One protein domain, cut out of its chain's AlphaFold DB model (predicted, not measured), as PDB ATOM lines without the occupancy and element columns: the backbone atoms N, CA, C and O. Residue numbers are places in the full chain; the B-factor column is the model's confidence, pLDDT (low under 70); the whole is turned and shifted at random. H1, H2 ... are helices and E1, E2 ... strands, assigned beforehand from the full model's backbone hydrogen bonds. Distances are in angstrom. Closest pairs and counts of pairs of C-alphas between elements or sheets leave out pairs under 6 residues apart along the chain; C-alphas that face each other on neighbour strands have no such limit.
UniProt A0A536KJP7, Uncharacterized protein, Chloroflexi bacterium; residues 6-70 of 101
ATOM      1  N   PHE A   6      23.905   5.535  12.346       93.44
ATOM      2  CA  PHE A   6      24.637   5.395  11.089       93.44
ATOM      3  C   PHE A   6      24.805   6.748  10.399       93.44
ATOM      4  O   PHE A   6      25.924   7.120  10.053       93.44
ATOM      5  N   GLY A   7      23.726   7.528  10.287       91.75
ATOM      6  CA  GLY A   7      23.781   8.889   9.752       91.75
ATOM      7  C   GLY A   7      24.701   9.820  10.554       91.75
ATOM      8  O   GLY A   7      25.432  10.623   9.972       91.75
ATOM      9  N   MET A   8      24.737   9.691  11.886       92.69
ATOM     10  CA  MET A   8      25.687  10.440  12.720       92.69
ATOM     11  C   MET A   8      27.143  10.058  12.446       92.69
ATOM     12  O   MET A   8      27.993  10.942  12.315       92.69
ATOM     13  N   ALA A   9      27.434   8.758  12.365       96.44
ATOM     14  CA  ALA A   9      28.772   8.267  12.060       96.44
ATOM     15  C   ALA A   9      29.232   8.761  10.680       96.44
ATOM     16  O   ALA A   9      30.332   9.290  10.553       96.44
ATOM     17  N   GLU A  10      28.368   8.709   9.667       96.25
ATOM     18  CA  GLU A  10      28.651   9.221   8.318       96.25
ATOM     19  C   GLU A  10      28.897  10.731   8.304       96.25
ATOM     20  O   GLU A  10      29.828  11.214   7.654       96.25
ATOM     21  N   HIS A  11      28.100  11.493   9.055       96.19
ATOM     22  CA  HIS A  11      28.329  12.923   9.211       96.19
ATOM     23  C   HIS A  11      29.708  13.195   9.825       96.19
ATOM     24  O   HIS A  11      30.465  14.007   9.292       96.19
ATOM     25  N   ARG A  12      30.069  12.491  10.906       97.94
ATOM     26  CA  ARG A  12      31.379  12.660  11.548       97.94
ATOM     27  C   ARG A  12      32.526  12.209  10.645       97.94
ATOM     28  O   ARG A  12      33.565  12.864  10.627       97.94
ATOM     29  N   PHE A  13      32.331  11.150   9.862       98.06
ATOM     30  CA  PHE A  13      33.294  10.687   8.867       98.06
ATOM     31  C   PHE A  13      33.602  11.767   7.826       98.06
ATOM     32  O   PHE A  13      34.771  12.000   7.526       98.06
ATOM     33  N   ARG A  14      32.584  12.483   7.324       97.81
ATOM     34  CA  ARG A  14      32.798  13.628   6.420       97.81
ATOM     35  C   ARG A  14      33.682  14.697   7.056       97.81
ATOM     36  O   ARG A  14      34.655  15.093   6.430       97.81
ATOM     37  N   THR A  15      33.425  15.077   8.307       97.94
ATOM     38  CA  THR A  15      34.280  16.043   9.018       97.94
ATOM     39  C   THR A  15      35.730  15.559   9.128       97.94
ATOM     40  O   THR A  15      36.654  16.307   8.822       97.94
ATOM     41  N   LEU A  16      35.950  14.287   9.486       98.06
ATOM     42  CA  LEU A  16      37.300  13.713   9.573       98.06
ATOM     43  C   LEU A  16      38.020  13.709   8.212       98.06
ATOM     44  O   LEU A  16      39.237  13.889   8.158       98.06
ATOM     45  N   GLN A  17      37.296  13.494   7.107       97.81
ATOM     46  CA  GLN A  17      37.880  13.562   5.764       97.81
ATOM     47  C   GLN A  17      38.360  14.977   5.433       97.81
ATOM     48  O   GLN A  17      39.420  15.141   4.828       97.81
ATOM     49  N   GLU A  18      37.606  15.997   5.837       97.88
ATOM     50  CA  GLU A  18      37.982  17.396   5.635       97.88
ATOM     51  C   GLU A  18      39.205  17.777   6.472       97.88
ATOM     52  O   GLU A  18      40.154  18.337   5.923       97.88
ATOM     53  N   GLU A  19      39.235  17.392   7.751       97.69
ATOM     54  CA  GLU A  19      40.387  17.586   8.644       97.69
ATOM     55  C   GLU A  19      41.654  16.913   8.077       97.69
ATOM     56  O   GLU A  19      42.735  17.510   8.064       97.69
ATOM     57  N   ARG A  20      41.528  15.696   7.525       97.12
ATOM     58  CA  ARG A  20      42.638  15.006   6.847       97.12
ATOM     59  C   ARG A  20      43.079  15.725   5.578       97.12
ATOM     60  O   ARG A  20      44.277  15.889   5.355       97.12
ATOM     61  N   ARG A  21      42.132  16.160   4.743       96.56
ATOM     62  CA  ARG A  21      42.414  16.892   3.497       96.56
ATOM     63  C   ARG A  21      43.137  18.212   3.767       96.56
ATOM     64  O   ARG A  21      43.981  18.609   2.975       96.56
ATOM     65  N   GLN A  22      42.819  18.868   4.880       97.50
ATOM     66  CA  GLN A  22      43.465  20.105   5.324       97.50
ATOM     67  C   GLN A  22      44.806  19.874   6.042       97.50
ATOM     68  O   GLN A  22      45.467  20.838   6.412       97.50
ATOM     69  N   GLY A  23      45.219  18.620   6.256       96.75
ATOM     70  CA  GLY A  23      46.462  18.285   6.954       96.75
ATOM     71  C   GLY A  23      46.403  18.450   8.476       96.75
ATOM     72  O   GLY A  23      47.402  18.200   9.144       96.75
ATOM     73  N   VAL A  24      45.240  18.807   9.036       97.50
ATOM     74  CA  VAL A  24      44.999  18.841  10.492       97.50
ATOM     75  C   VAL A  24      45.145  17.439  11.079       97.50
ATOM     76  O   VAL A  24      45.599  17.269  12.210       97.50
ATOM     77  N   LEU A  25      44.777  16.428  10.291       96.50
ATOM     78  CA  LEU A  25      44.730  15.048  10.729       96.50
ATOM     79  C   LEU A  25      45.490  14.123   9.766       96.50
ATOM     80  O   LEU A  25      44.965  13.633   8.773       96.50
ATOM     81  N   ASP A  26      46.756  13.865  10.078       97.38
ATOM     82  CA  ASP A  26      47.207  12.503  10.349       97.38
ATOM     83  C   ASP A  26      46.574  11.312   9.588       97.38
ATOM     84  O   ASP A  26      45.467  10.913   9.936       97.38
ATOM     85  N   ALA A  27      47.260  10.611   8.671       95.69
ATOM     86  CA  ALA A  27      46.719   9.361   8.107       95.69
ATOM     87  C   ALA A  27      46.481   8.255   9.161       95.69
ATOM     88  O   ALA A  27      45.516   7.490   9.049       95.69
ATOM     89  N   ARG A  28      47.338   8.146  10.184       96.94
ATOM     90  CA  ARG A  28      47.199   7.167  11.276       96.94
ATOM     91  C   ARG A  28      46.089   7.597  12.230       96.94
ATOM     92  O   ARG A  28      45.249   6.765  12.583       96.94
ATOM     93  N   ALA A  29      46.076   8.873  12.614       97.56
ATOM     94  CA  ALA A  29      45.034   9.471  13.437       97.56
ATOM     95  C   ALA A  29      43.661   9.332  12.767       97.56
ATOM     96  O   ALA A  29      42.695   8.968  13.429       97.56
ATOM     97  N   PHE A  30      43.593   9.497  11.443       98.00
ATOM     98  CA  PHE A  30      42.360   9.369  10.665       98.00
ATOM     99  C   PHE A  30      41.801   7.964  10.756       98.00
ATOM    100  O   PHE A  30      40.660   7.778  11.168       98.00
ATOM    101  N   ARG A  31      42.620   6.949  10.459       97.19
ATOM    102  CA  ARG A  31      42.184   5.551  10.560       97.19
ATOM    103  C   ARG A  31      41.720   5.201  11.974       97.19
ATOM    104  O   ARG A  31      40.772   4.440  12.127       97.19
ATOM    105  N   ALA A  32      42.377   5.732  13.007       97.50
ATOM    106  CA  ALA A  32      41.962   5.518  14.391       97.50
ATOM    107  C   ALA A  32      40.623   6.203  14.709       97.50
ATOM    108  O   ALA A  32      39.740   5.556  15.269       97.50
ATOM    109  N   ALA A  33      40.453   7.462  14.303       97.69
ATOM    110  CA  ALA A  33      39.226   8.220  14.509       97.69
ATOM    111  C   ALA A  33      38.032   7.587  13.780       97.69
ATOM    112  O   ALA A  33      36.977   7.426  14.383       97.69
ATOM    113  N   VAL A  34      38.216   7.149  12.527       98.00
ATOM    114  CA  VAL A  34      37.175   6.457  11.749       98.00
ATOM    115  C   VAL A  34      36.761   5.143  12.411       98.00
ATOM    116  O   VAL A  34      35.570   4.889  12.550       98.00
ATOM    117  N   ARG A  35      37.714   4.331  12.898       96.06
ATOM    118  CA  ARG A  35      37.389   3.110  13.662       96.06
ATOM    119  C   ARG A  35      36.593   3.403  14.937       96.06
ATOM    120  O   ARG A  35      35.800   2.568  15.355       96.06
ATOM    121  N   GLY A  36      36.787   4.578  15.538       97.12
ATOM    122  CA  GLY A  36      36.015   5.049  16.689       97.12
ATOM    123  C   GLY A  36      34.552   5.387  16.378       97.12
ATOM    124  O   GLY A  36      33.766   5.535  17.307       97.12
ATOM    125  N   LEU A  37      34.162   5.469  15.101       97.56
ATOM    126  CA  LEU A  37      32.776   5.691  14.664       97.56
ATOM    127  C   LEU A  37      31.956   4.394  14.578       97.56
ATOM    128  O   LEU A  37      30.932   4.360  13.897       97.56
ATOM    129  N   ALA A  38      32.419   3.317  15.215       96.81
ATOM    130  CA  ALA A  38      31.730   2.037  15.209       96.81
ATOM    131  C   ALA A  38      30.300   2.162  15.763       96.81
ATOM    132  O   ALA A  38      30.053   2.863  16.745       96.81
ATOM    133  N   VAL A  39      29.363   1.447  15.144       96.25
ATOM    134  CA  VAL A  39      27.946   1.437  15.522       96.25
ATOM    135  C   VAL A  39      27.530   0.015  15.866       96.25
ATOM    136  O   VAL A  39      27.876  -0.928  15.159       96.25
ATOM    137  N   VAL A  40      26.747  -0.141  16.931       94.12
ATOM    138  CA  VAL A  40      26.014  -1.379  17.211       94.12
ATOM    139  C   VAL A  40      24.549  -1.141  16.871       94.12
ATOM    140  O   VAL A  40      23.952  -0.166  17.332       94.12
ATOM    141  N   ASP A  41      23.980  -1.983  16.012       90.81
ATOM    142  CA  ASP A  41      22.576  -1.853  15.624       90.81
ATOM    143  C   ASP A  41      21.612  -2.440  16.668       90.81
ATOM    144  O   ASP A  41      22.012  -3.001  17.686       90.81
ATOM    145  N   GLY A  42      20.306  -2.313  16.413       83.88
ATOM    146  CA  GLY A  42      19.276  -2.835  17.319       83.88
ATOM    147  C   GLY A  42      19.233  -4.364  17.430       83.88
ATOM    148  O   GLY A  42      18.566  -4.875  18.320       83.88
ATOM    149  N   GLU A  43      19.932  -5.088  16.553       88.38
ATOM    150  CA  GLU A  43      20.078  -6.548  16.597       88.38
ATOM    151  C   GLU A  43      21.412  -6.958  17.260       88.38
ATOM    152  O   GLU A  43      21.771  -8.134  17.250       88.38
ATOM    153  N   GLY A  44      22.158  -6.005  17.834       91.50
ATOM    154  CA  GLY A  44      23.432  -6.253  18.511       91.50
ATOM    155  C   GLY A  44      24.613  -6.487  17.565       91.50
ATOM    156  O   GLY A  44      25.672  -6.927  18.010       91.50
ATOM    157  N   ARG A  45      24.465  -6.216  16.262       94.38
ATOM    158  CA  ARG A  45      25.541  -6.417  15.279       94.38
ATOM    159  C   ARG A  45      26.452  -5.202  15.249       94.38
ATOM    160  O   ARG A  45      25.967  -4.073  15.229       94.38
ATOM    161  N   SER A  46      27.757  -5.444  15.185       96.50
ATOM    162  CA  SER A  46      28.776  -4.394  15.107       96.50
ATOM    163  C   SER A  46      29.047  -3.972  13.667       96.50
ATOM    164  O   SER A  46      29.152  -4.812  12.770       96.50
ATOM    165  N   TRP A  47      29.222  -2.670  13.473       97.62
ATOM    166  CA  TRP A  47      29.443  -2.020  12.186       97.62
ATOM    167  C   TRP A  47      30.593  -1.022  12.280       97.62
ATOM    168  O   TRP A  47      30.720  -0.317  13.280       97.62
ATOM    169  N   VAL A  48      31.402  -0.927  11.229       97.56
ATOM    170  CA  VAL A  48      32.486   0.060  11.097       97.56
ATOM    171  C   VAL A  48      32.499   0.664   9.700       97.56
ATOM    172  O   VAL A  48      32.109   0.009   8.736       97.56
ATOM    173  N   LEU A  49      32.989   1.898   9.595       97.94
ATOM    174  CA  LEU A  49      33.317   2.524   8.317       97.94
ATOM    175  C   LEU A  49      34.746   2.160   7.905       97.94
ATOM    176  O   LEU A  49      35.669   2.217   8.725       97.94
ATOM    177  N   GLY A  50      34.936   1.824   6.633       96.69
ATOM    178  CA  GLY A  50      36.253   1.717   6.017       96.69
ATOM    179  C   GLY A  50      36.893   3.105   5.905       96.69
ATOM    180  O   GLY A  50      36.297   3.996   5.299       96.69
ATOM    181  N   PRO A  51      38.084   3.356   6.478       95.31
ATOM    182  CA  PRO A  51      38.739   4.652   6.321       95.31
ATOM    183  C   PRO A  51      39.156   4.943   4.872       95.31
ATOM    184  O   PRO A  51      39.333   6.099   4.501       95.31
ATOM    185  N   GLU A  52      39.347   3.926   4.044       93.31
ATOM    186  CA  GLU A  52      39.811   4.084   2.670       93.31
ATOM    187  C   GLU A  52      38.693   4.487   1.701       93.31
ATOM    188  O   GLU A  52      38.936   5.299   0.811       93.31
ATOM    189  N   ASP A  53      37.488   3.948   1.876       94.06
ATOM    190  CA  ASP A  53      36.384   4.071   0.920       94.06
ATOM    191  C   ASP A  53      35.096   4.658   1.522       94.06
ATOM    192  O   ASP A  53      34.192   5.048   0.786       94.06
ATOM    193  N   GLY A  54      35.008   4.756   2.852       95.25
ATOM    194  CA  GLY A  54      33.802   5.190   3.553       95.25
ATOM    195  C   GLY A  54      32.656   4.178   3.491       95.25
ATOM    196  O   GLY A  54      31.526   4.536   3.824       95.25
ATOM    197  N   SER A  55      32.912   2.935   3.074       97.06
ATOM    198  CA  SER A  55      31.898   1.879   3.022       97.06
ATOM    199  C   SER A  55      31.635   1.308   4.410       97.06
ATOM    200  O   SER A  55      32.526   1.247   5.259       97.06
ATOM    201  N   TRP A  56      30.414   0.829   4.641       97.75
ATOM    202  CA  TRP A  56      30.087   0.097   5.859       97.75
ATOM    203  C   TRP A  56      30.512  -1.366   5.768       97.75
ATOM    204  O   TRP A  56      30.257  -2.064   4.785       97.75
ATOM    205  N   TYR A  57      31.098  -1.843   6.859       97.75
ATOM    206  CA  TYR A  57      31.420  -3.240   7.079       97.75
ATOM    207  C   TYR A  57      30.733  -3.718   8.346       97.75
ATOM    208  O   TYR A  57      30.799  -3.068   9.390       97.75
ATOM    209  N   ARG A  58      30.103  -4.885   8.267       97.44
ATOM    210  CA  ARG A  58      29.476  -5.559   9.400       97.44
ATOM    211  C   ARG A  58      30.388  -6.662   9.910       97.44
ATOM    212  O   ARG A  58      30.995  -7.379   9.115       97.44
ATOM    213  N   HIS A  59      30.444  -6.832  11.222       96.62
ATOM    214  CA  HIS A  59      31.113  -7.972  11.826       96.62
ATOM    215  C   HIS A  59      30.275  -9.237  11.606       96.62
ATOM    216  O   HIS A  59      29.141  -9.331  12.079       96.62
ATOM    217  N   ASP A  60      30.826 -10.200  10.875       94.12
ATOM    218  CA  ASP A  60      30.254 -11.523  10.656       94.12
ATOM    219  C   ASP A  60      31.241 -12.594  11.128       94.12
ATOM    220  O   ASP A  60      32.307 -12.789  10.538       94.12
ATOM    221  N   ARG A  61      30.878 -13.281  12.217       88.50
ATOM    222  CA  ARG A  61      31.718 -14.238  12.958       88.50
ATOM    223  C   ARG A  61      33.062 -13.652  13.403       88.50
ATOM    224  O   ARG A  61      33.156 -13.171  14.521       88.50
ATOM    225  N   GLU A  62      34.065 -13.694  12.535       91.00
ATOM    226  CA  GLU A  62      35.446 -13.243  12.777       91.00
ATOM    227  C   GLU A  62      35.960 -12.341  11.640       91.00
ATOM    228  O   GLU A  62      37.161 -12.102  11.507       91.00
ATOM    229  N   ARG A  63      35.069 -11.881  10.753       94.81
ATOM    230  CA  ARG A  63      35.434 -11.089   9.574       94.81
ATOM    231  C   ARG A  63      34.570  -9.846   9.459       94.81
ATOM    232  O   ARG A  63      33.386  -9.853   9.778       94.81
ATOM    233  N   TRP A  64      35.170  -8.787   8.937       95.25
ATOM    234  CA  TRP A  64      34.453  -7.597   8.499       95.25
ATOM    235  C   TRP A  64      34.043  -7.788   7.043       95.25
ATOM    236  O   TRP A  64      34.900  -7.961   6.177       95.25
ATOM    237  N   VAL A  65      32.737  -7.792   6.781       96.81
ATOM    238  CA  VAL A  65      32.180  -7.985   5.435       96.81
ATOM    239  C   VAL A  65      31.453  -6.719   4.980       96.81
ATOM    240  O   VAL A  65      30.724  -6.143   5.791       96.81
ATOM    241  N   PRO A  66      31.625  -6.269   3.720       96.88
ATOM    242  CA  PRO A  66      30.856  -5.150   3.182       96.88
ATOM    243  C   PRO A  66      29.354  -5.405   3.328       96.88
ATOM    244  O   PRO A  66      28.875  -6.493   2.994       96.88
ATOM    245  N   ALA A  67      28.612  -4.430   3.843       95.12
ATOM    246  CA  ALA A  67      27.170  -4.543   4.025       95.12
ATOM    247  C   ALA A  67      26.512  -3.164   4.115       95.12
ATOM    248  O   ALA A  67      27.134  -2.191   4.533       95.12
ATOM    249  N   GLU A  68      25.222  -3.090   3.794       91.38
ATOM    250  CA  GLU A  68      24.439  -1.874   4.014       91.38
ATOM    251  C   GLU A  68      23.827  -1.861   5.420       91.38
ATOM    252  O   GLU A  68      23.205  -2.851   5.828       91.38
ATOM    253  N   PRO A  69      23.956  -0.752   6.170       91.38
ATOM    254  CA  PRO A  69      23.395  -0.660   7.504       91.38
ATOM    255  C   PRO A  69      21.859  -0.670   7.467       91.38
ATOM    256  O   PRO A  69      21.245  -0.121   6.546       91.38
ATOM    257  N   PRO A  70      21.201  -1.243   8.491       86.56
ATOM    258  CA  PRO A  70      19.750  -1.229   8.605       86.56
ATOM    259  C   PRO A  70      19.248   0.204   8.834       86.56
ATOM    260  O   PRO A  70      19.209   0.702   9.959       86.56
TER     261      PRO A  70
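Overview. This is residues 6 to 70 of the 101 residues of an uncharacterized protein of Chloroflexi bacterium (UniProt A0A536KJP7). Two helices, H1 and H2, fold back as a hairpin, and a small meander sheet, its strands E1, E2, E3 each antiparallel to the one before, sits at the hairpin's open end. The printed part has 65 residues, in order H1 H2 E1 E2 E3, class mixed. It is compact, radius of gyration of the C-alphas 12.1 A, but elongated, spanning 37 by 22 by 16 A.

Arrangement. H1, residues 6 to 21, touches H2, residues 27 to 35, with residues 13 to 20 alone, closest C-alphas Phe 13 and Val 34, 6.4 A, at a shallow tilt of 6 degrees, opposite ways. Every O i to N i+4 pair in both is within hydrogen-bond range. Both only graze the sheet. E1, residues 46 to 49, and E2, residues 56 to 60, form a hairpin, N 57 to O 48 2.8 A; E2 and E3, residues 63 to 66, another, N 58 to O 65 2.8 A.

Along the chain. H1, 22.5 A long, begins at C-alpha 6 (24.637, 5.395, 11.089). H2 measures 12.5 A, E1 10.7 A, E2 12.6 A. E3, 9.9 A, ends at C-alpha 66 (30.856, -5.150, 3.182).

Size, cuts and confidence. The printed part has no cut and no long link; no printed residue is under 70.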